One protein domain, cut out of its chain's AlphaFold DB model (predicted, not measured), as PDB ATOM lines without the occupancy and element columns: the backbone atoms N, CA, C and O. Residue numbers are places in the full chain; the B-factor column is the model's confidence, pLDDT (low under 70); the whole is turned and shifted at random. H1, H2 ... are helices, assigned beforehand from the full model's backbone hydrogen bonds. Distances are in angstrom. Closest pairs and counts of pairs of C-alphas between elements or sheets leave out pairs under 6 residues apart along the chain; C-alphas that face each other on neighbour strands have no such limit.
ATOM      1  N   ILE A   4     200.976 242.579 224.498       77.81
ATOM      2  CA  ILE A   4     201.224 241.303 225.178       77.81
ATOM      3  C   ILE A   4     200.162 241.033 226.249       77.81
ATOM      4  O   ILE A   4     199.589 239.944 226.290       77.81
ATOM      5  N   GLU A   5     199.857 242.012 227.101       77.81
ATOM      6  CA  GLU A   5     198.836 241.847 228.143       77.81
ATOM      7  C   GLU A   5     197.436 241.632 227.559       77.81
ATOM      8  O   GLU A   5     196.650 240.843 228.087       77.81
ATOM      9  N   TYR A   6     197.124 242.312 226.455       84.50
ATOM     10  CA  TYR A   6     195.877 242.109 225.726       84.50
ATOM     11  C   TYR A   6     195.770 240.688 225.155       84.50
ATOM     12  O   TYR A   6     194.762 240.015 225.380       84.50
ATOM     13  N   ASN A   7     196.827 240.200 224.503       85.56
ATOM     14  CA  ASN A   7     196.873 238.844 223.957       85.56
ATOM     15  C   ASN A   7     196.769 237.780 225.059       85.56
ATOM     16  O   ASN A   7     196.037 236.803 224.906       85.56
ATOM     17  N   ASN A   8     197.428 237.994 226.200       84.94
ATOM     18  CA  ASN A   8     197.304 237.116 227.365       84.94
ATOM     19  C   ASN A   8     195.871 237.088 227.908       84.94
ATOM     20  O   ASN A   8     195.364 236.019 228.242       84.94
ATOM     21  N   LEU A   9     195.192 238.237 227.961       87.06
ATOM     22  CA  LEU A   9     193.797 238.304 228.396       87.06
ATOM     23  C   LEU A   9     192.854 237.591 227.419       87.06
ATOM     24  O   LEU A   9     191.929 236.912 227.862       87.06
ATOM     25  N   LEU A  10     193.072 237.729 226.108       88.44
ATOM     26  CA  LEU A  10     192.313 236.984 225.101       88.44
ATOM     27  C   LEU A  10     192.547 235.482 225.217       88.44
ATOM     28  O   LEU A  10     191.593 234.712 225.133       88.44
ATOM     29  N   PHE A  11     193.792 235.074 225.451       87.44
ATOM     30  CA  PHE A  11     194.139 233.679 225.655       87.44
ATOM     31  C   PHE A  11     193.458 233.111 226.908       87.44
ATOM     32  O   PHE A  11     192.752 232.109 226.810       87.44
ATOM     33  N   GLU A  12     193.559 233.797 228.052       86.56
ATOM     34  CA  GLU A  12     192.885 233.410 229.302       86.56
ATOM     35  C   GLU A  12     191.360 233.338 229.116       86.56
ATOM     36  O   GLU A  12     190.712 232.380 229.538       86.56
ATOM     37  N   ALA A  13     190.780 234.324 228.424       86.38
ATOM     38  CA  ALA A  13     189.359 234.327 228.110       86.38
ATOM     39  C   ALA A  13     188.968 233.163 227.194       86.38
ATOM     40  O   ALA A  13     187.928 232.549 227.419       86.38
ATOM     41  N   SER A  14     189.789 232.830 226.196       87.75
ATOM     42  CA  SER A  14     189.523 231.714 225.286       87.75
ATOM     43  C   SER A  14     189.544 230.373 226.018       87.75
ATOM     44  O   SER A  14     188.576 229.626 225.908       87.75
ATOM     45  N   GLN A  15     190.561 230.113 226.849       85.81
ATOM     46  CA  GLN A  15     190.660 228.883 227.639       85.81
ATOM     47  C   GLN A  15     189.461 228.728 228.565       85.81
ATOM     48  O   GLN A  15     188.821 227.680 228.597       85.81
ATOM     49  N   ARG A  16     189.102 229.804 229.271       82.75
ATOM     50  CA  ARG A  16     187.986 229.762 230.209       82.75
ATOM     51  C   ARG A  16     186.644 229.539 229.515       82.75
ATOM     52  O   ARG A  16     185.779 228.854 230.047       82.75
ATOM     53  N   LEU A  17     186.444 230.118 228.335       82.12
ATOM     54  CA  LEU A  17     185.229 229.915 227.546       82.12
ATOM     55  C   LEU A  17     185.168 228.514 226.924       82.12
ATOM     56  O   LEU A  17     184.074 227.957 226.815       82.12
ATOM     57  N   GLU A  18     186.315 227.934 226.574       81.12
ATOM     58  CA  GLU A  18     186.415 226.542 226.131       81.12
ATOM     59  C   GLU A  18     186.065 225.582 227.283       81.12
ATOM     60  O   GLU A  18     185.201 224.729 227.118       81.12
ATOM     61  N   GLU A  19     186.595 225.802 228.497       78.44
ATOM     62  CA  GLU A  19     186.250 225.027 229.709       78.44
ATOM     63  C   GLU A  19     184.747 225.036 230.035       78.44
ATOM     64  O   GLU A  19     184.211 224.101 230.632       78.44
ATOM     65  N   LEU A  20     184.044 226.110 229.671       72.50
ATOM     66  CA  LEU A  20     182.607 226.243 229.896       72.50
ATOM     67  C   LEU A  20     181.759 225.551 228.823       72.50
ATOM     68  O   LEU A  20     180.527 225.597 228.946       72.50
ATOM     69  N   ASN A  21     182.369 224.962 227.789       78.19
ATOM     70  CA  ASN A  21     181.702 224.327 226.650       78.19
ATOM     71  C   ASN A  21     180.624 225.229 226.016       78.19
ATOM     72  O   ASN A  21     179.508 224.796 225.743       78.19
ATOM     73  N   VAL A  22     180.914 226.526 225.828       82.19
ATOM     74  CA  VAL A  22     179.947 227.507 225.278       82.19
ATOM     75  C   VAL A  22     180.178 227.853 223.805       82.19
ATOM     76  O   VAL A  22     179.488 228.729 223.284       82.19
ATOM     77  N   ARG A  23     181.106 227.179 223.116       81.50
ATOM     78  CA  ARG A  23     181.537 227.498 221.742       81.50
ATOM     79  C   ARG A  23     180.378 227.679 220.755       81.50
ATOM     80  O   ARG A  23     180.300 228.724 220.115       81.50
ATOM     81  N   GLU A  24     179.437 226.738 220.676       78.06
ATOM     82  CA  GLU A  24     178.289 226.833 219.752       78.06
ATOM     83  C   GLU A  24     177.399 228.047 220.040       78.06
ATOM     84  O   GLU A  24     176.980 228.773 219.136       78.06
ATOM     85  N   ARG A  25     177.173 228.334 221.325       80.38
ATOM     86  CA  ARG A  25     176.434 229.521 221.760       80.38
ATOM     87  C   ARG A  25     177.177 230.805 221.386       80.38
ATOM     88  O   ARG A  25     176.532 231.783 221.012       80.38
ATOM     89  N   LEU A  26     178.510 230.821 221.468       83.12
ATOM     90  CA  LEU A  26     179.331 231.961 221.052       83.12
ATOM     91  C   LEU A  26     179.267 232.194 219.541       83.12
ATOM     92  O   LEU A  26     179.061 233.338 219.131       83.12
ATOM     93  N   LEU A  27     179.364 231.132 218.737       81.38
ATOM     94  CA  LEU A  27     179.194 231.197 217.282       81.38
ATOM     95  C   LEU A  27     177.810 231.749 216.928       81.38
ATOM     96  O   LEU A  27     177.704 232.718 216.179       81.38
ATOM     97  N   PHE A  28     176.751 231.250 217.571       79.81
ATOM     98  CA  PHE A  28     175.395 231.753 217.354       79.81
ATOM     99  C   PHE A  28     175.238 233.239 217.710       79.81
ATOM    100  O   PHE A  28     174.595 233.992 216.977       79.81
ATOM    101  N   MET A  29     175.826 233.696 218.818       79.94
ATOM    102  CA  MET A  29     175.786 235.115 219.196       79.94
ATOM    103  C   MET A  29     176.594 236.000 218.245       79.94
ATOM    104  O   MET A  29     176.233 237.159 218.024       79.94
ATOM    105  N   CYS A  30     177.680 235.468 217.682       80.56
ATOM    106  CA  CYS A  30     178.570 236.198 216.788       80.56
ATOM    107  C   CYS A  30     178.196 236.058 215.308       80.56
ATOM    108  O   CYS A  30     178.748 236.801 214.507       80.56
ATOM    109  N   ARG A  31     177.216 235.220 214.936       78.56
ATOM    110  CA  ARG A  31     176.815 234.937 213.539       78.56
ATOM    111  C   ARG A  31     176.590 236.173 212.660       78.56
ATOM    112  O   ARG A  31     176.896 236.163 211.480       78.56
ATOM    113  N   GLY A  32     176.075 237.269 213.231       76.44
ATOM    114  CA  GLY A  32     175.851 238.530 212.503       76.44
ATOM    115  C   GLY A  32     177.118 239.356 212.251       76.44
ATOM    116  O   GLY A  32     177.049 240.399 211.609       76.44
ATOM    117  N   LYS A  33     178.251 238.923 212.805       78.44
ATOM    118  CA  LYS A  33     179.572 239.564 212.756       78.44
ATOM    119  C   LYS A  33     180.629 238.658 212.103       78.44
ATOM    120  O   LYS A  33     181.756 239.101 211.908       78.44
ATOM    121  N   LEU A  34     180.264 237.416 211.773       76.88
ATOM    122  CA  LEU A  34     181.088 236.429 211.072       76.88
ATOM    123  C   LEU A  34     180.732 236.414 209.577       76.88
ATOM    124  O   LEU A  34     179.664 236.877 209.174       76.88
ATOM    125  N   THR A  35     181.637 235.918 208.730       65.69
ATOM    126  CA  THR A  35     181.365 235.803 207.290       65.69
ATOM    127  C   THR A  35     180.430 234.629 207.012       65.69
ATOM    128  O   THR A  35     180.592 233.543 207.561       65.69
ATOM    129  N   SER A  36     179.426 234.828 206.153       56.00
ATOM    130  CA  SER A  36     178.480 233.767 205.790       56.00
ATOM    131  C   SER A  36     179.229 232.563 205.201       56.00
ATOM    132  O   SER A  36     179.787 232.660 204.112       56.00
ATOM    133  N   GLY A  37     179.253 231.446 205.938       56.34
ATOM    134  CA  GLY A  37     179.986 230.227 205.580       56.34
ATOM    135  C   GLY A  37     181.206 229.900 206.457       56.34
ATOM    136  O   GLY A  37     181.739 228.803 206.317       56.34
ATOM    137  N   SER A  38     181.632 230.782 207.377       54.31
ATOM    138  CA  SER A  38     182.741 230.506 208.314       54.31
ATOM    139  C   SER A  38     182.315 229.841 209.630       54.31
ATOM    140  O   SER A  38     183.172 229.315 210.340       54.31
ATOM    141  N   ASP A  39     181.011 229.773 209.930       53.06
ATOM    142  CA  ASP A  39     180.466 229.166 211.160       53.06
ATOM    143  C   ASP A  39     180.897 227.696 211.349       53.06
ATOM    144  O   ASP A  39     181.066 227.236 212.476       53.06
ATOM    145  N   GLY A  40     181.127 226.966 210.249       53.84
ATOM    146  CA  GLY A  40     181.614 225.581 210.266       53.84
ATOM    147  C   GLY A  40     183.140 225.426 210.327       53.84
ATOM    148  O   GLY A  40     183.617 224.304 210.468       53.84
ATOM    149  N   ASN A  41     183.906 226.518 210.215       63.75
ATOM    150  CA  ASN A  41     185.362 226.488 210.021       63.75
ATOM    151  C   ASN A  41     186.163 227.123 211.176       63.75
ATOM    152  O   ASN A  41     187.380 227.251 211.075       63.75
ATOM    153  N   ILE A  42     185.496 227.531 212.262       77.06
ATOM    154  CA  ILE A  42     186.121 228.090 213.472       77.06
ATOM    155  C   ILE A  42     186.223 226.974 214.522       77.06
ATOM    156  O   ILE A  42     185.218 226.684 215.177       77.06
ATOM    157  N   PRO A  43     187.384 226.310 214.685       75.50
ATOM    158  CA  PRO A  43     187.511 225.090 215.489       75.50
ATOM    159  C   PRO A  43     187.463 225.330 217.004       75.50
ATOM    160  O   PRO A  43     187.023 224.444 217.729       75.50
ATOM    161  N   ASP A  44     187.856 226.514 217.477       82.44
ATOM    162  CA  ASP A  44     187.967 226.851 218.902       82.44
ATOM    163  C   ASP A  44     187.609 228.325 219.180       82.44
ATOM    164  O   ASP A  44     187.469 229.147 218.264       82.44
ATOM    165  N   VAL A  45     187.422 228.675 220.458       85.81
ATOM    166  CA  VAL A  45     187.064 230.048 220.864       85.81
ATOM    167  C   VAL A  45     188.182 231.060 220.572       85.81
ATOM    168  O   VAL A  45     187.904 232.236 220.335       85.81
ATOM    169  N   LEU A  46     189.443 230.631 220.531       87.12
ATOM    170  CA  LEU A  46     190.561 231.515 220.192       87.12
ATOM    171  C   LEU A  46     190.514 231.933 218.713       87.12
ATOM    172  O   LEU A  46     190.725 233.098 218.386       87.12
ATOM    173  N   SER A  47     190.171 231.003 217.828       87.50
ATOM    174  CA  SER A  47     189.964 231.224 216.397       87.50
ATOM    175  C   SER A  47     188.775 232.152 216.155       87.50
ATOM    176  O   SER A  47     188.833 233.001 215.270       87.50
ATOM    177  N   LEU A  48     187.729 232.058 216.988       86.94
ATOM    178  CA  LEU A  48     186.619 233.013 216.972       86.94
ATOM    179  C   LEU A  48     187.102 234.431 217.302       86.94
ATOM    180  O   LEU A  48     186.696 235.384 216.644       86.94
ATOM    181  N   PHE A  49     187.952 234.590 218.317       89.25
ATOM    182  CA  PHE A  49     188.499 235.901 218.668       89.25
ATOM    183  C   PHE A  49     189.385 236.475 217.567       89.25
ATOM    184  O   PHE A  49     189.206 237.644 217.243       89.25
ATOM    185  N   ARG A  50     190.228 235.657 216.928       87.31
ATOM    186  CA  ARG A  50     191.038 236.093 215.778       87.31
ATOM    187  C   ARG A  50     190.182 236.567 214.610       87.31
ATOM    188  O   ARG A  50     190.414 237.648 214.091       87.31
ATOM    189  N   GLU A  51     189.133 235.826 214.258       86.69
ATOM    190  CA  GLU A  51     188.211 236.254 213.196       86.69
ATOM    191  C   GLU A  51     187.525 237.585 213.563       86.69
ATOM    192  O   GLU A  51     187.339 238.458 212.720       86.69
ATOM    193  N   LEU A  52     187.170 237.790 214.838       87.31
ATOM    194  CA  LEU A  52     186.608 239.062 215.300       87.31
ATOM    195  C   LEU A  52     187.629 240.213 215.280       87.31
ATOM    196  O   LEU A  52     187.217 241.360 215.086       87.31
ATOM    197  N   GLU A  53     188.918 239.933 215.480       89.50
ATOM    198  CA  GLU A  53     190.013 240.899 215.321       89.50
ATOM    199  C   GLU A  53     190.237 241.254 213.849       89.50
ATOM    200  O   GLU A  53     190.282 242.437 213.514       89.50
ATOM    201  N   ASP A  54     190.246 240.260 212.956       86.75
ATOM    202  CA  ASP A  54     190.399 240.442 211.507       86.75
ATOM    203  C   ASP A  54     189.257 241.272 210.896       86.75
ATOM    204  O   ASP A  54     189.436 241.984 209.907       86.75
ATOM    205  N   LYS A  55     188.058 241.210 211.491       84.94
ATOM    206  CA  LYS A  55     186.899 242.050 211.129       84.94
ATOM    207  C   LYS A  55     186.842 243.383 211.877       84.94
ATOM    208  O   LYS A  55     185.861 244.115 211.749       84.94
ATOM    209  N   GLU A  56     187.851 243.683 212.687       85.38
ATOM    210  CA  GLU A  56     187.949 244.851 213.561       85.38
ATOM    211  C   GLU A  56     186.785 245.036 214.562       85.38
ATOM    212  O   GLU A  56     186.541 246.147 215.064       85.38
ATOM    213  N   TYR A  57     186.039 243.971 214.872       86.00
ATOM    214  CA  TYR A  57     185.013 243.983 215.921       86.00
ATOM    215  C   TYR A  57     185.614 243.829 217.318       86.00
ATOM    216  O   TYR A  57     184.992 244.242 218.305       86.00
ATOM    217  N   LEU A  58     186.803 243.235 217.389       89.50
ATOM    218  CA  LEU A  58     187.606 243.036 218.580       89.50
ATOM    219  C   LEU A  58     188.996 243.650 218.360       89.50
ATOM    220  O   LEU A  58     189.499 243.684 217.246       89.50
ATOM    221  N   GLY A  59     189.582 244.207 219.412       87.12
ATOM    222  CA  GLY A  59     190.929 244.771 219.382       87.12
ATOM    223  C   GLY A  59     191.284 245.388 220.730       87.12
ATOM    224  O   GLY A  59     190.399 245.586 221.572       87.12
ATOM    225  N   ILE A  60     192.554 245.747 220.923       83.31
ATOM    226  CA  ILE A  60     193.061 246.325 222.181       83.31
ATOM    227  C   ILE A  60     192.283 247.579 222.622       83.31
ATOM    228  O   ILE A  60     191.999 247.757 223.807       83.31
ATOM    229  N   ASP A  61     191.841 248.395 221.662       82.19
ATOM    230  CA  ASP A  61     191.010 249.584 221.892       82.19
ATOM    231  C   ASP A  61     189.499 249.321 221.665       82.19
ATOM    232  O   ASP A  61     188.656 250.182 221.928       82.19
ATOM    233  N   ARG A  62     189.117 248.113 221.215       86.88
ATOM    234  CA  ARG A  62     187.742 247.712 220.847       86.88
ATOM    235  C   ARG A  62     187.282 246.471 221.628       86.88
ATOM    236  O   ARG A  62     187.051 245.399 221.084       86.88
ATOM    237  N   LEU A  63     187.057 246.634 222.933       89.25
ATOM    238  CA  LEU A  63     186.689 245.532 223.844       89.25
ATOM    239  C   LEU A  63     185.175 245.313 224.039       89.25
ATOM    240  O   LEU A  63     184.752 244.541 224.906       89.25
ATOM    241  N   LYS A  64     184.315 246.020 223.293       88.81
ATOM    242  CA  LYS A  64     182.856 245.991 223.519       88.81
ATOM    243  C   LYS A  64     182.269 244.594 223.319       88.81
ATOM    244  O   LYS A  64     181.500 244.142 224.165       88.81
ATOM    245  N   ILE A  65     182.659 243.915 222.242       86.69
ATOM    246  CA  ILE A  65     182.156 242.579 221.927       86.69
ATOM    247  C   ILE A  65     182.604 241.543 222.960       86.69
ATOM    248  O   ILE A  65     181.780 240.768 223.434       86.69
ATOM    249  N   LEU A  66     183.864 241.602 223.405       89.06
ATOM    250  CA  LEU A  66     184.391 240.711 224.438       89.06
ATOM    251  C   LEU A  66     183.623 240.873 225.758       89.06
ATOM    252  O   LEU A  66     183.272 239.892 226.404       89.06
ATOM    253  N   LYS A  67     183.262 242.108 226.125       90.06
ATOM    254  CA  LYS A  67     182.400 242.383 227.286       90.06
ATOM    255  C   LYS A  67     180.993 241.797 227.142       90.06
ATOM    256  O   LYS A  67     180.443 241.329 228.135       90.06
ATOM    257  N   GLU A  68     180.387 241.869 225.959       87.19
ATOM    258  CA  GLU A  68     179.061 241.289 225.692       87.19
ATOM    259  C   GLU A  68     179.104 239.758 225.778       87.19
ATOM    260  O   GLU A  68     178.271 239.163 226.464       87.19
ATOM    261  N   ILE A  69     180.129 239.147 225.175       86.31
ATOM    262  CA  ILE A  69     180.412 237.711 225.241       86.31
ATOM    263  C   ILE A  69     180.541 237.270 226.705       86.31
ATOM    264  O   ILE A  69     179.738 236.461 227.166       86.31
ATOM    265  N   LEU A  70     181.456 237.866 227.476       86.31
ATOM    266  CA  LEU A  70     181.697 237.491 228.876       86.31
ATOM    267  C   LEU A  70     180.469 237.705 229.776       86.31
ATOM    268  O   LEU A  70     180.172 236.868 230.626       86.31
ATOM    269  N   LYS A  71     179.692 238.778 229.564       84.19
ATOM    270  CA  LYS A  71     178.417 238.988 230.277       84.19
ATOM    271  C   LYS A  71     177.396 237.898 229.967       84.19
ATOM    272  O   LYS A  71     176.720 237.420 230.875       84.19
ATOM    273  N   SER A  72     177.257 237.524 228.697       74.06
ATOM    274  CA  SER A  72     176.251 236.552 228.257       74.06
ATOM    275  C   SER A  72     176.489 235.147 228.823       74.06
ATOM    276  O   SER A  72     175.530 234.404 229.066       74.06
ATOM    277  N   VAL A  73     177.756 234.811 229.083       76.38
ATOM    278  CA  VAL A  73     178.183 233.544 229.685       76.38
ATOM    279  C   VAL A  73     178.382 233.631 231.204       76.38
ATOM    280  O   VAL A  73     178.771 232.642 231.810       76.38
ATOM    281  N   ARG A  74     178.078 234.787 231.818       73.69
ATOM    282  CA  ARG A  74     178.198 235.067 233.264       73.69
ATOM    283  C   ARG A  74     179.623 234.967 233.834       73.69
ATOM    284  O   ARG A  74     179.794 234.792 235.037       73.69
ATOM    285  N   GLU A  75     180.650 235.168 233.010       75.88
ATOM    286  CA  GLU A  75     182.055 235.169 233.446       75.88
ATOM    287  C   GLU A  75     182.486 236.551 233.970       75.88
ATOM    288  O   GLU A  75     183.113 237.365 233.284       75.88
ATOM    289  N   TRP A  76     182.113 236.837 235.222       70.50
ATOM    290  CA  TRP A  76     182.305 238.147 235.859       70.50
ATOM    291  C   TRP A  76     183.759 238.478 236.222       70.50
ATOM    292  O   TRP A  76     184.121 239.655 236.244       70.50
ATOM    293  N   SER A  77     184.592 237.464 236.478       75.00
ATOM    294  CA  SER A  77     186.012 237.643 236.819       75.00
ATOM    295  C   SER A  77     186.787 238.238 235.640       75.00
ATOM    296  O   SER A  77     187.342 239.339 235.728       75.00
ATOM    297  N   LEU A  78     186.717 237.571 234.484       81.50
ATOM    298  CA  LEU A  78     187.306 238.050 233.234       81.50
ATOM    299  C   LEU A  78     186.667 239.359 232.775       81.50
ATOM    300  O   LEU A  78     187.360 240.263 232.315       81.50
ATOM    301  N   PHE A  79     185.356 239.520 232.968       75.12
ATOM    302  CA  PHE A  79     184.684 240.786 232.688       75.12
ATOM    303  C   PHE A  79     185.260 241.955 233.509       75.12
ATOM    304  O   PHE A  79     185.415 243.063 232.987       75.12
ATOM    305  N   GLY A  80     185.612 241.715 234.778       77.25
ATOM    306  CA  GLY A  80     186.319 242.671 235.629       77.25
ATOM    307  C   GLY A  80     187.705 243.029 235.087       77.25
ATOM    308  O   GLY A  80     188.026 244.215 234.984       77.25
ATOM    309  N   LYS A  81     188.487 242.028 234.658       82.94
ATOM    310  CA  LYS A  81     189.807 242.231 234.030       82.94
ATOM    311  C   LYS A  81     189.718 243.054 232.739       82.94
ATOM    312  O   LYS A  81     190.444 244.034 232.589       82.94
ATOM    313  N   VAL A  82     188.763 242.742 231.857       85.19
ATOM    314  CA  VAL A  82     188.522 243.488 230.605       85.19
ATOM    315  C   VAL A  82     188.122 244.942 230.879       85.19
ATOM    316  O   VAL A  82     188.608 245.854 230.211       85.19
ATOM    317  N   LYS A  83     187.270 245.195 231.883       84.56
ATOM    318  CA  LYS A  83     186.926 246.564 232.312       84.56
ATOM    319  C   LYS A  83     188.144 247.338 232.806       84.56
ATOM    320  O   LYS A  83     188.256 248.533 232.534       84.56
ATOM    321  N   ASN A  84     189.024 246.672 233.550       83.06
ATOM    322  CA  ASN A  84     190.233 247.304 234.053       83.06
ATOM    323  C   ASN A  84     191.187 247.676 232.908       83.06
ATOM    324  O   ASN A  84     191.674 248.805 232.862       83.06
ATOM    325  N   LEU A  85     191.365 246.770 231.937       83.06
ATOM    326  CA  LEU A  85     192.143 247.026 230.721       83.06
ATOM    327  C   LEU A  85     191.610 248.259 229.982       83.06
ATOM    328  O   LEU A  85     192.359 249.199 229.724       83.06
ATOM    329  N   GLU A  86     190.304 248.296 229.710       85.88
ATOM    330  CA  GLU A  86     189.667 249.411 229.003       85.88
ATOM    331  C   GLU A  86     189.864 250.752 229.730       85.88
ATOM    332  O   GLU A  86     190.138 251.767 229.090       85.88
ATOM    333  N   ARG A  87     189.743 250.770 231.063       86.38
ATOM    334  CA  ARG A  87     189.981 251.970 231.880       86.38
ATOM    335  C   ARG A  87     191.425 252.454 231.740       86.38
ATOM    336  O   ARG A  87     191.638 253.616 231.402       86.38
ATOM    337  N   LYS A  88     192.399 251.561 231.942       83.50
ATOM    338  CA  LYS A  88     193.837 251.869 231.845       83.50
ATOM    339  C   LYS A  88     194.211 252.397 230.460       83.50
ATOM    340  O   LYS A  88     194.923 253.391 230.345       83.50
ATOM    341  N   ARG A  89     193.693 251.762 229.403       85.06
ATOM    342  CA  ARG A  89     193.936 252.166 228.013       85.06
ATOM    343  C   ARG A  89     193.338 253.540 227.702       85.06
ATOM    344  O   ARG A  89     193.999 254.354 227.067       85.06
ATOM    345  N   LYS A  90     192.139 253.847 228.212       87.06
ATOM    346  CA  LYS A  90     191.530 255.185 228.086       87.06
ATOM    347  C   LYS A  90     192.331 256.271 228.799       87.06
ATOM    348  O   LYS A  90     192.506 257.343 228.229       87.06
ATOM    349  N   GLU A  91     192.813 256.007 230.013       85.81
ATOM    350  CA  GLU A  91     193.651 256.962 230.753       85.81
ATOM    351  C   GLU A  91     194.969 257.243 230.013       85.81
ATOM    352  O   GLU A  91     195.330 258.405 229.838       85.81
ATOM    353  N   TYR A  92     195.641 256.201 229.513       87.62
ATOM    354  CA  TYR A  92     196.860 256.344 228.713       87.62
ATOM    355  C   TYR A  92     196.622 257.127 227.416       87.62
ATOM    356  O   TYR A  92     197.323 258.102 227.161       87.62
ATOM    357  N   ASN A  93     195.604 256.761 226.629       87.12
ATOM    358  CA  ASN A  93     195.288 257.456 225.378       87.12
ATOM    359  C   ASN A  93     194.913 258.926 225.636       87.12
ATOM    360  O   ASN A  93     195.300 259.802 224.870       87.12
ATOM    361  N   GLY A  94     194.207 259.216 226.736       88.75
ATOM    362  CA  GLY A  94     193.899 260.587 227.144       88.75
ATOM    363  C   GLY A  94     195.148 261.404 227.483       88.75
ATOM    364  O   GLY A  94     195.265 262.552 227.059       88.75
ATOM    365  N   LEU A  95     196.103 260.802 228.198       88.81
ATOM    366  CA  LEU A  95     197.387 261.426 228.515       88.81
ATOM    367  C   LEU A  95     198.248 261.634 227.257       88.81
ATOM    368  O   LEU A  95     198.850 262.696 227.098       88.81
ATOM    369  N   LEU A  96     198.266 260.661 226.343       88.88
ATOM    370  CA  LEU A  96     198.978 260.757 225.070       88.88
ATOM    371  C   LEU A  96     198.412 261.892 224.204       88.88
ATOM    372  O   LEU A  96     199.176 262.690 223.673       88.88
ATOM    373  N   GLU A  97     197.088 262.016 224.120       89.81
ATOM    374  CA  GLU A  97     196.420 263.098 223.387       89.81
ATOM    375  C   GLU A  97     196.695 264.481 223.993       89.81
ATOM    376  O   GLU A  97     196.917 265.447 223.261       89.81
ATOM    377  N   GLU A  98     196.738 264.599 225.324       89.75
ATOM    378  CA  GLU A  98     197.125 265.854 225.981       89.75
ATOM    379  C   GLU A  98     198.565 266.252 225.615       89.75
ATOM    380  O   GLU A  98     198.836 267.412 225.297       89.75
ATOM    381  N   ILE A  99     199.477 265.278 225.590       88.50
ATOM    382  CA  ILE A  99     200.873 265.498 225.206       88.50
ATOM    383  C   ILE A  99     200.987 265.845 223.722       88.50
ATOM    384  O   ILE A  99     201.662 266.818 223.400       88.50
ATOM    385  N   ILE A 100     200.301 265.123 222.829       88.75
ATOM    386  CA  ILE A 100     200.277 265.410 221.385       88.75
ATOM    387  C   ILE A 100     199.867 266.859 221.142       88.75
ATOM    388  O   ILE A 100     200.568 267.568 220.428       88.75
ATOM    389  N   ARG A 101     198.785 267.328 221.779       87.56
ATOM    390  CA  ARG A 101     198.314 268.712 221.617       87.56
ATOM    391  C   ARG A 101     199.380 269.728 222.010       87.56
ATOM    392  O   ARG A 101     199.639 270.659 221.256       87.56
ATOM    393  N   VAL A 102     200.032 269.527 223.153       86.06
ATOM    394  CA  VAL A 102     201.075 270.444 223.633       86.06
ATOM    395  C   VAL A 102     202.343 270.375 222.780       86.06
ATOM    396  O   VAL A 102     203.007 271.394 222.600       86.06
ATOM    397  N   LEU A 103     202.703 269.202 222.253       85.94
ATOM    398  CA  LEU A 103     203.857 269.041 221.368       85.94
ATOM    399  C   LEU A 103     203.603 269.615 219.967       85.94
ATOM    400  O   LEU A 103     204.504 270.234 219.406       85.94
ATOM    401  N   ASP A 104     202.390 269.485 219.430       84.06
ATOM    402  CA  ASP A 104     201.997 270.122 218.169       84.06
ATOM    403  C   ASP A 104     201.996 271.659 218.303       84.06
ATOM    404  O   ASP A 104     202.457 272.357 217.401       84.06
ATOM    405  N   GLU A 105     201.571 272.202 219.452       84.31
ATOM    406  CA  GLU A 105     201.632 273.643 219.751       84.31
ATOM    407  C   GLU A 105     203.064 274.196 219.833       84.31
ATOM    408  O   GLU A 105     203.283 275.374 219.548       84.31
ATOM    409  N   LEU A 106     204.050 273.369 220.208       79.31
ATOM    410  CA  LEU A 106     205.459 273.781 220.207       79.31
ATOM    411  C   LEU A 106     205.986 274.031 218.790       79.31
ATOM    412  O   LEU A 106     206.913 274.824 218.637       79.31
ATOM    413  N   ASN A 107     205.402 273.370 217.781       77.38
ATOM    414  CA  ASN A 107     205.759 273.498 216.368       77.38
ATOM    415  C   ASN A 107     207.278 273.370 216.096       77.38
ATOM    416  O   ASN A 107     207.830 274.042 215.227       77.38
ATOM    417  N   ASP A 108     207.960 272.512 216.864       79.88
ATOM    418  CA  ASP A 108     209.416 272.306 216.840       79.88
ATOM    419  C   ASP A 108     209.741 270.833 216.537       79.88
ATOM    420  O   ASP A 108     210.285 270.080 217.351       79.88
ATOM    421  N   MET A 109     209.321 270.391 215.348       83.19
ATOM    422  CA  MET A 109     209.466 268.998 214.914       83.19
ATOM    423  C   MET A 109     210.925 268.574 214.737       83.19
ATOM    424  O   MET A 109     211.247 267.418 214.986       83.19
ATOM    425  N   GLU A 110     211.824 269.486 214.356       79.81
ATOM    426  CA  GLU A 110     213.250 269.180 214.185       79.81
ATOM    427  C   GLU A 110     213.890 268.773 215.518       79.81
ATOM    428  O   GLU A 110     214.584 267.752 215.606       79.81
ATOM    429  N   ARG A 111     213.574 269.505 216.593       82.44
ATOM    430  CA  ARG A 111     213.994 269.143 217.945       82.44
ATOM    431  C   ARG A 111     213.378 267.822 218.387       82.44
ATOM    432  O   ARG A 111     214.113 266.984 218.905       82.44
ATOM    433  N   LEU A 112     212.083 267.592 218.167       83.31
ATOM    434  CA  LEU A 112     211.422 266.332 218.541       83.31
ATOM    435  C   LEU A 112     212.013 265.117 217.807       83.31
ATOM    436  O   LEU A 112     212.320 264.109 218.445       83.31
ATOM    437  N   MET A 113     212.270 265.242 216.504       79.69
ATOM    438  CA  MET A 113     212.940 264.214 215.702       79.69
ATOM    439  C   MET A 113     214.367 263.954 216.194       79.69
ATOM    440  O   MET A 113     214.788 262.805 216.285       79.69
ATOM    441  N   SER A 114     215.104 264.997 216.596       80.88
ATOM    442  CA  SER A 114     216.452 264.827 217.157       80.88
ATOM    443  C   SER A 114     216.470 264.015 218.460       80.88
ATOM    444  O   SER A 114     217.416 263.266 218.698       80.88
ATOM    445  N   LEU A 115     215.419 264.124 219.285       81.88
ATOM    446  CA  LEU A 115     215.274 263.377 220.543       81.88
ATOM    447  C   LEU A 115     214.883 261.914 220.317       81.88
ATOM    448  O   LEU A 115     215.190 261.061 221.148       81.88
ATOM    449  N   CYS A 116     214.230 261.629 219.192       80.50
ATOM    450  CA  CYS A 116     213.784 260.290 218.816       80.50
ATOM    451  C   CYS A 116     214.727 259.604 217.813       80.50
ATOM    452  O   CYS A 116     214.422 258.514 217.333       80.50
ATOM    453  N   ARG A 117     215.878 260.218 217.503       76.44
ATOM    454  CA  ARG A 117     216.847 259.704 216.530       76.44
ATOM    455  C   ARG A 117     217.314 258.295 216.916       76.44
ATOM    456  O   ARG A 117     217.762 258.077 218.042       76.44
ATOM    457  N   GLY A 118     217.221 257.355 215.975       73.50
ATOM    458  CA  GLY A 118     217.558 255.939 216.183       73.50
ATOM    459  C   GLY A 118     216.464 255.093 216.849       73.50
ATOM    460  O   GLY A 118     216.682 253.904 217.053       73.50
ATOM    461  N   LYS A 119     215.305 255.682 217.180       77.12
ATOM    462  CA  LYS A 119     214.097 254.986 217.679       77.12
ATOM    463  C   LYS A 119     212.956 254.976 216.650       77.12
ATOM    464  O   LYS A 119     211.879 254.462 216.914       77.12
ATOM    465  N   VAL A 120     213.182 255.578 215.486       76.81
ATOM    466  CA  VAL A 120     212.290 255.569 214.324       76.81
ATOM    467  C   VAL A 120     213.121 255.066 213.136       76.81
ATOM    468  O   VAL A 120     214.292 255.443 213.044       76.81
ATOM    469  N   PRO A 121     212.582 254.220 212.243       71.00
ATOM    470  CA  PRO A 121     213.313 253.758 211.068       71.00
ATOM    471  C   PRO A 121     213.668 254.920 210.140       71.00
ATOM    472  O   PRO A 121     212.817 255.765 209.855       71.00
ATOM    473  N   GLU A 122     214.887 254.914 209.593       67.75
ATOM    474  CA  GLU A 122     215.374 255.939 208.651       67.75
ATOM    475  C   GLU A 122     214.444 256.109 207.430       67.75
ATOM    476  O   GLU A 122     214.310 257.205 206.888       67.75
ATOM    477  N   GLU A 123     213.739 255.043 207.037       68.75
ATOM    478  CA  GLU A 123     212.757 255.035 205.943       68.75
ATOM    479  C   GLU A 123     211.518 255.906 206.231       68.75
ATOM    480  O   GLU A 123     210.937 256.491 205.311       68.75
ATOM    481  N   ASN A 124     211.134 256.039 207.505       68.69
ATOM    482  CA  ASN A 124     209.935 256.757 207.943       68.69
ATOM    483  C   ASN A 124     210.237 258.172 208.459       68.69
ATOM    484  O   ASN A 124     209.324 259.002 208.498       68.69
ATOM    485  N   GLU A 125     211.499 258.496 208.779       68.69
ATOM    486  CA  GLU A 125     211.897 259.808 209.321       68.69
ATOM    487  C   GLU A 125     211.460 260.985 208.427       68.69
ATOM    488  O   GLU A 125     211.024 262.020 208.931       68.69
ATOM    489  N   GLY A 126     211.491 260.822 207.097       67.06
ATOM    490  CA  GLY A 126     211.067 261.856 206.141       67.06
ATOM    491  C   GLY A 126     209.548 262.086 206.050       67.06
ATOM    492  O   GLY A 126     209.112 263.101 205.503       67.06
ATOM    493  N   ASN A 127     208.728 261.168 206.579       74.00
ATOM    494  CA  ASN A 127     207.262 261.186 206.467       74.00
ATOM    495  C   ASN A 127     206.537 261.684 207.733       74.00
ATOM    496  O   ASN A 127     205.307 261.863 207.716       74.00
ATOM    497  N   ILE A 128     207.276 261.942 208.814       80.88
ATOM    498  CA  ILE A 128     206.742 262.410 210.095       80.88
ATOM    499  C   ILE A 128     206.635 263.938 210.075       80.88
ATOM    500  O   ILE A 128     207.629 264.656 210.094       80.88
ATOM    501  N   LYS A 129     205.398 264.448 210.019       79.19
ATOM    502  CA  LYS A 129     205.111 265.892 209.874       79.19
ATOM    503  C   LYS A 129     204.551 266.556 211.134       79.19
ATOM    504  O   LYS A 129     204.439 267.776 211.159       79.19
ATOM    505  N   ASN A 130     204.156 265.777 212.136       83.38
ATOM    506  CA  ASN A 130     203.553 266.262 213.379       83.38
ATOM    507  C   ASN A 130     203.861 265.315 214.547       83.38
ATOM    508  O   ASN A 130     204.313 264.184 214.336       83.38
ATOM    509  N   ALA A 131     203.611 265.775 215.776       84.12
ATOM    510  CA  ALA A 131     203.912 265.011 216.983       84.12
ATOM    511  C   ALA A 131     203.046 263.748 217.087       84.12
ATOM    512  O   ALA A 131     203.510 262.729 217.594       84.12
ATOM    513  N   ARG A 132     201.821 263.786 216.539       86.19
ATOM    514  CA  ARG A 132     200.941 262.613 216.437       86.19
ATOM    515  C   ARG A 132     201.607 261.462 215.682       86.19
ATOM    516  O   ARG A 132     201.750 260.388 216.250       86.19
ATOM    517  N   ARG A 133     202.068 261.692 214.447       83.62
ATOM    518  CA  ARG A 133     202.729 260.646 213.646       83.62
ATOM    519  C   ARG A 133     204.024 260.155 214.277       83.62
ATOM    520  O   ARG A 133     204.349 258.985 214.151       83.62
ATOM    521  N   LEU A 134     204.754 261.038 214.958       85.06
ATOM    522  CA  LEU A 134     205.967 260.655 215.675       85.06
ATOM    523  C   LEU A 134     205.656 259.657 216.798       85.06
ATOM    524  O   LEU A 134     206.313 258.631 216.907       85.06
ATOM    525  N   LEU A 135     204.652 259.953 217.624       85.31
ATOM    526  CA  LEU A 135     204.261 259.090 218.738       85.31
ATOM    527  C   LEU A 135     203.596 257.790 218.258       85.31
ATOM    528  O   LEU A 135     203.825 256.755 218.872       85.31
ATOM    529  N   GLU A 136     202.854 257.818 217.145       84.50
ATOM    530  CA  GLU A 136     202.321 256.613 216.482       84.50
ATOM    531  C   GLU A 136     203.449 255.686 215.993       84.50
ATOM    532  O   GLU A 136     203.423 254.491 216.271       84.50
ATOM    533  N   GLU A 137     204.483 256.219 215.334       83.19
ATOM    534  CA  GLU A 137     205.645 255.419 214.908       83.19
ATOM    535  C   GLU A 137     206.416 254.845 216.104       83.19
ATOM    536  O   GLU A 137     206.824 253.687 216.092       83.19
ATOM    537  N   LEU A 138     206.556 255.615 217.185       83.62
ATOM    538  CA  LEU A 138     207.172 255.124 218.421       83.62
ATOM    539  C   LEU A 138     206.358 254.000 219.082       83.62
ATOM    540  O   LEU A 138     206.951 253.100 219.679       83.62
ATOM    541  N   GLN A 139     205.026 254.030 218.966       83.44
ATOM    542  CA  GLN A 139     204.151 252.939 219.407       83.44
ATOM    543  C   GLN A 139     204.285 251.703 218.509       83.44
ATOM    544  O   GLN A 139     204.379 250.588 219.018       83.44
ATOM    545  N   ASN A 140     204.365 251.890 217.189       81.44
ATOM    546  CA  ASN A 140     204.525 250.797 216.222       81.44
ATOM    547  C   ASN A 140     205.857 250.047 216.376       81.44
ATOM    548  O   ASN A 140     205.934 248.863 216.059       81.44
ATOM    549  N   HIS A 141     206.894 250.726 216.870       79.31
ATOM    550  CA  HIS A 141     208.227 250.157 217.086       79.31
ATOM    551  C   HIS A 141     208.514 249.762 218.543       79.31
ATOM    552  O   HIS A 141     209.677 249.585 218.895       79.31
ATOM    553  N   GLU A 142     207.483 249.622 219.386       76.38
ATOM    554  CA  GLU A 142     207.617 249.194 220.791       76.38
ATOM    555  C   GLU A 142     208.621 250.049 221.592       76.38
ATOM    556  O   GLU A 142     209.320 249.565 222.476       76.38
ATOM    557  N   HIS A 143     208.728 251.338 221.260       80.19
ATOM    558  CA  HIS A 143     209.535 252.311 222.003       80.19
ATOM    559  C   HIS A 143     208.684 253.212 222.900       80.19
ATOM    560  O   HIS A 143     209.221 253.973 223.711       80.19
ATOM    561  N   LEU A 144     207.364 253.143 222.733       82.56
ATOM    562  CA  LEU A 144     206.378 253.857 223.518       82.56
ATOM    563  C   LEU A 144     205.145 252.974 223.707       82.56
ATOM    564  O   LEU A 144     204.466 252.630 222.749       82.56
ATOM    565  N   ASP A 145     204.812 252.663 224.951       81.31
ATOM    566  CA  ASP A 145     203.571 251.972 225.305       81.31
ATOM    567  C   ASP A 145     203.172 252.369 226.731       81.31
ATOM    568  O   ASP A 145     203.839 253.174 227.383       81.31
ATOM    569  N   VAL A 146     202.076 251.822 227.242       79.88
ATOM    570  CA  VAL A 146     201.582 252.108 228.594       79.88
ATOM    571  C   VAL A 146     202.600 251.752 229.675       79.88
ATOM    572  O   VAL A 146     202.668 252.446 230.687       79.88
ATOM    573  N   ASP A 147     203.399 250.718 229.425       74.94
ATOM    574  CA  ASP A 147     204.408 250.206 230.355       74.94
ATOM    575  C   ASP A 147     205.813 250.751 230.022       74.94
ATOM    576  O   ASP A 147     206.779 250.497 230.739       74.94
ATOM    577  N   GLN A 148     205.938 251.532 228.940       83.19
ATOM    578  CA  GLN A 148     207.193 252.105 228.455       83.19
ATOM    579  C   GLN A 148     207.031 253.597 228.159       83.19
ATOM    580  O   GLN A 148     206.698 254.011 227.048       83.19
ATOM    581  N   LEU A 149     207.292 254.424 229.173       87.19
ATOM    582  CA  LEU A 149     207.076 255.877 229.125       87.19
ATOM    583  C   LEU A 149     208.378 256.690 229.132       87.19
ATOM    584  O   LEU A 149     208.341 257.919 229.162       87.19
ATOM    585  N   ASP A 150     209.542 256.043 229.106       86.69
ATOM    586  CA  ASP A 150     210.829 256.720 229.306       86.69
ATOM    587  C   ASP A 150     211.166 257.709 228.194       86.69
ATOM    588  O   ASP A 150     211.644 258.812 228.466       86.69
ATOM    589  N   ILE A 151     210.837 257.369 226.946       85.56
ATOM    590  CA  ILE A 151     210.992 258.301 225.828       85.56
ATOM    591  C   ILE A 151     210.088 259.528 225.989       85.56
ATOM    592  O   ILE A 151     210.499 260.649 225.697       85.56
ATOM    593  N   LEU A 152     208.881 259.338 226.525       86.88
ATOM    594  CA  LEU A 152     207.923 260.409 226.766       86.88
ATOM    595  C   LEU A 152     208.440 261.353 227.856       86.88
ATOM    596  O   LEU A 152     208.402 262.572 227.697       86.88
ATOM    597  N   LYS A 153     209.004 260.800 228.936       89.00
ATOM    598  CA  LYS A 153     209.661 261.584 229.990       89.00
ATOM    599  C   LYS A 153     210.868 262.348 229.452       89.00
ATOM    600  O   LYS A 153     211.057 263.508 229.822       89.00
ATOM    601  N   GLU A 154     211.672 261.733 228.584       88.06
ATOM    602  CA  GLU A 154     212.821 262.383 227.949       88.06
ATOM    603  C   GLU A 154     212.376 263.584 227.107       88.06
ATOM    604  O   GLU A 154     212.893 264.689 227.304       88.06
ATOM    605  N   ILE A 155     211.373 263.396 226.241       86.38
ATOM    606  CA  ILE A 155     210.796 264.465 225.418       86.38
ATOM    607  C   ILE A 155     210.298 265.602 226.313       86.38
ATOM    608  O   ILE A 155     210.756 266.732 226.164       86.38
ATOM    609  N   LEU A 156     209.447 265.306 227.299       87.62
ATOM    610  CA  LEU A 156     208.835 266.320 228.166       87.62
ATOM    611  C   LEU A 156     209.851 267.071 229.038       87.62
ATOM    612  O   LEU A 156     209.681 268.266 229.300       87.62
ATOM    613  N   THR A 157     210.921 266.397 229.464       87.00
ATOM    614  CA  THR A 157     212.029 267.020 230.201       87.00
ATOM    615  C   THR A 157     212.787 267.988 229.302       87.00
ATOM    616  O   THR A 157     213.040 269.129 229.692       87.00
ATOM    617  N   ARG A 158     213.122 267.555 228.081       84.25
ATOM    618  CA  ARG A 158     213.875 268.369 227.122       84.25
ATOM    619  C   ARG A 158     213.043 269.520 226.573       84.25
ATOM    620  O   ARG A 158     213.636 270.545 226.268       84.25
ATOM    621  N   THR A 159     211.722 269.393 226.453       83.88
ATOM    622  CA  THR A 159     210.809 270.471 226.023       83.88
ATOM    623  C   THR A 159     210.336 271.363 227.177       83.88
ATOM    624  O   THR A 159     209.456 272.198 226.981       83.88
ATOM    625  N   GLU A 160     210.887 271.182 228.384       84.31
ATOM    626  CA  GLU A 160     210.579 271.958 229.595       84.31
ATOM    627  C   GLU A 160     209.095 271.928 230.024       84.31
ATOM    628  O   GLU A 160     208.619 272.802 230.752       84.31
ATOM    629  N   LYS A 161     208.348 270.885 229.640       85.56
ATOM    630  CA  LYS A 161     206.924 270.711 229.982       85.56
ATOM    631  C   LYS A 161     206.772 269.977 231.313       85.56
ATOM    632  O   LYS A 161     206.325 268.832 231.378       85.56
ATOM    633  N   LYS A 162     207.157 270.665 232.390       84.50
ATOM    634  CA  LYS A 162     207.188 270.120 233.761       84.50
ATOM    635  C   LYS A 162     205.824 269.613 234.241       84.50
ATOM    636  O   LYS A 162     205.777 268.582 234.904       84.50
ATOM    637  N   ASP A 163     204.737 270.285 233.868       85.19
ATOM    638  CA  ASP A 163     203.380 269.915 234.294       85.19
ATOM    639  C   ASP A 163     202.945 268.562 233.711       85.19
ATOM    640  O   ASP A 163     202.426 267.704 234.423       85.19
ATOM    641  N   LEU A 164     203.230 268.328 232.427       86.31
ATOM    642  CA  LEU A 164     202.956 267.049 231.765       86.31
ATOM    643  C   LEU A 164     203.901 265.947 232.247       86.31
ATOM    644  O   LEU A 164     203.472 264.811 232.430       86.31
ATOM    645  N   LEU A 165     205.170 266.276 232.512       88.06
ATOM    646  CA  LEU A 165     206.124 265.325 233.085       88.06
ATOM    647  C   LEU A 165     205.657 264.821 234.461       88.06
ATOM    648  O   LEU A 165     205.788 263.636 234.760       88.06
ATOM    649  N   LEU A 166     205.084 265.699 235.292       87.06
ATOM    650  CA  LEU A 166     204.472 265.303 236.564       87.06
ATOM    651  C   LEU A 166     203.298 264.342 236.347       87.06
ATOM    652  O   LEU A 166     203.272 263.294 236.985       87.06
ATOM    653  N   LYS A 167     202.396 264.636 235.402       87.38
ATOM    654  CA  LYS A 167     201.266 263.751 235.069       87.38
ATOM    655  C   LYS A 167     201.714 262.368 234.586       87.38
ATOM    656  O   LYS A 167     201.136 261.368 235.004       87.38
ATOM    657  N   VAL A 168     202.760 262.293 233.756       88.31
ATOM    658  CA  VAL A 168     203.345 261.018 233.294       88.31
ATOM    659  C   VAL A 168     203.904 260.212 234.466       88.31
ATOM    660  O   VAL A 168     203.622 259.022 234.580       88.31
ATOM    661  N   ASN A 169     204.641 260.857 235.374       87.00
ATOM    662  CA  ASN A 169     205.194 260.192 236.557       87.00
ATOM    663  C   ASN A 169     204.103 259.732 237.537       87.00
ATOM    664  O   ASN A 169     204.220 258.670 238.145       87.00
ATOM    665  N   GLU A 170     203.036 260.515 237.712       86.62
ATOM    666  CA  GLU A 170     201.888 260.125 238.536       86.62
ATOM    667  C   GLU A 170     201.120 258.954 237.923       86.62
ATOM    668  O   GLU A 170     200.705 258.049 238.648       86.62
ATOM    669  N   PHE A 171     200.953 258.945 236.601       84.81
ATOM    670  CA  PHE A 171     200.361 257.828 235.875       84.81
ATOM    671  C   PHE A 171     201.181 256.543 236.066       84.81
ATOM    672  O   PHE A 171     200.639 255.551 236.547       84.81
ATOM    673  N   GLU A 172     202.486 256.579 235.795       85.19
ATOM    674  CA  GLU A 172     203.380 255.425 235.957       85.19
ATOM    675  C   GLU A 172     203.410 254.906 237.402       85.19
ATOM    676  O   GLU A 172     203.318 253.704 237.648       85.19
ATOM    677  N   LYS A 173     203.469 255.813 238.385       82.81
ATOM    678  CA  LYS A 173     203.444 255.437 239.803       82.81
ATOM    679  C   LYS A 173     202.170 254.671 240.165       82.81
ATOM    680  O   LYS A 173     202.261 253.644 240.831       82.81
ATOM    681  N   ARG A 174     201.000 255.155 239.726       79.50
ATOM    682  CA  ARG A 174     199.717 254.470 239.966       79.50
ATOM    683  C   ARG A 174     199.688 253.088 239.314       79.50
ATOM    684  O   ARG A 174     199.175 252.152 239.919       79.50
ATOM    685  N   MET A 175     200.246 252.958 238.112       75.50
ATOM    686  CA  MET A 175     200.308 251.685 237.391       75.50
ATOM    687  C   MET A 175     201.155 250.643 238.136       75.50
ATOM    688  O   MET A 175     200.675 249.534 238.365       75.50
ATOM    689  N   ASN A 176     202.342 251.031 238.615       74.94
ATOM    690  CA  ASN A 176     203.227 250.156 239.395       74.94
ATOM    691  C   ASN A 176     202.598 249.716 240.731       74.94
ATOM    692  O   ASN A 176     202.720 248.561 241.136       74.94
ATOM    693  N   GLU A 177     201.896 250.622 241.419       73.88
ATOM    694  CA  GLU A 177     201.181 250.308 242.665       73.88
ATOM    695  C   GLU A 177     200.025 249.313 242.432       73.88
ATOM    696  O   GLU A 177     199.779 248.429 243.258       73.88
ATOM    697  N   GLU A 178     199.322 249.425 241.302       68.88
ATOM    698  CA  GLU A 178     198.223 248.527 240.936       68.88
ATOM    699  C   GLU A 178     198.722 247.127 240.535       68.88
ATOM    700  O   GLU A 178     198.126 246.123 240.930       68.88
ATOM    701  N   GLU A 179     199.833 247.040 239.801       66.81
ATOM    702  CA  GLU A 179     200.475 245.767 239.448       66.81
ATOM    703  C   GLU A 179     200.999 245.031 240.692       66.81
ATOM    704  O   GLU A 179     200.787 243.825 240.852       66.81
TER     705      GLU A 179
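AT A GLANCE: This is residues 4 to 179 of the 820 residues of an uncharacterized protein of Stylophora pistillata (UniProt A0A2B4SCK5). Two helical lobes are strung along one long helix, H5, which joins them like a shared beam. H1 to H4 gather at the first part of H5, and H6 to H10 gather towards its other end, with H1 and H4 packing on H5 in one lobe and H8 and H10 in the other. The printed part has 176 residues, with ten named helices, H1 to H10 in order along the chain, and no named strand; its class is all helix. The whole is loose, with a radius of gyration of the C-alphas of 19.9 A, and it spans 56 by 37 by 23 A along its three main axes.

IN THESE COORDINATES: Find C-alpha 4 at (201.224, 241.303, 225.178); from there H1 runs through residues 4 to 19, 22.6 A from first to last C-alpha. Next come H2, residues 23 to 30, and H3, residues 45 to 54, which is 14.4 A long. H4 holds residues 64 to 72. Look then for C-alpha 76 at (182.305, 238.147, 235.859), where H5 begins; it covers residues 76 to 106 and, over 45.3 A, reaches C-alpha 106 at (205.459, 273.781, 220.207). After it you meet H6, residues 109 to 115, the four-residue H7, residues 122 to 125, and H8, residues 131 to 140, 14.2 A long. H9 is residues 150 to 158, and H10 takes residues 162 to 179 over 25.9 A, ending at C-alpha 179, (200.475, 245.767, 239.448).

HOW THE PARTS SIT: Start at the hub, H5, which touches four other helices. Residues 6 to 13 of H1 touch its residues 78 to 85 at a shallow tilt of 20 degrees, opposite ways; the closest C-alphas are those of Ala 13 and Leu 78, 6.7 A apart. H4 and H5 form a helical hairpin at a shallow tilt of 15 degrees, closest at the C-alphas of Leu 70 and Phe 79, 5.9 A. From H1, look across to H3: they touch at a steep tilt of 43 degrees, with the C-alphas of Ser 14 and Leu 46 closest at 5.2 A. H2 and H3 only just touch, with 3 pairs of C-alphas within 8 A, the closest being Arg 23 and Val 45 at 6.1 A. Farther along H5, its residues 100 to 104 touch H8 at a steep tilt of 40 degrees, opposite ways; the C-alphas of Asp 104 and Ala 131 are closest, 5.6 A apart. H10 only just touches H5, with 3 pairs of C-alphas within 8 A, the closest those of Leu 164 and Ile 99 at 7.1 A. H9 and H10 form a helical hairpin, closest at the C-alphas of Leu 156 and Leu 165, 5.7 A. H6 only just touches H8, by Met 109 and Ala 131 at 7.1 A between C-alphas, and only just touches H9, by Leu 115 and Ile 155 at 6.7 A, with 3 pairs of C-alphas within 8 A each time. H7 touches no helix but is near H8. Each of H1 to H4 is apart from each of H6 to H10. In the backbones of H1 to H6 and H8 to H10, every O i to N i+4 pair is within hydrogen-bond range; H7 is too short for such a pair, and its one O i to N i+3 pair is not within range.

THE WHOLE: The two C-alphas farthest apart are those of Gly 40 and Glu 160, 58.0 A. The printed part has no cut. The link from H2 to H3, residues 31 to 44, is long. The mean pLDDT of the printed part is 81.5, and the model's confidence is under 70 at residues 35 to 41, 122 to 126 and 178 to 179.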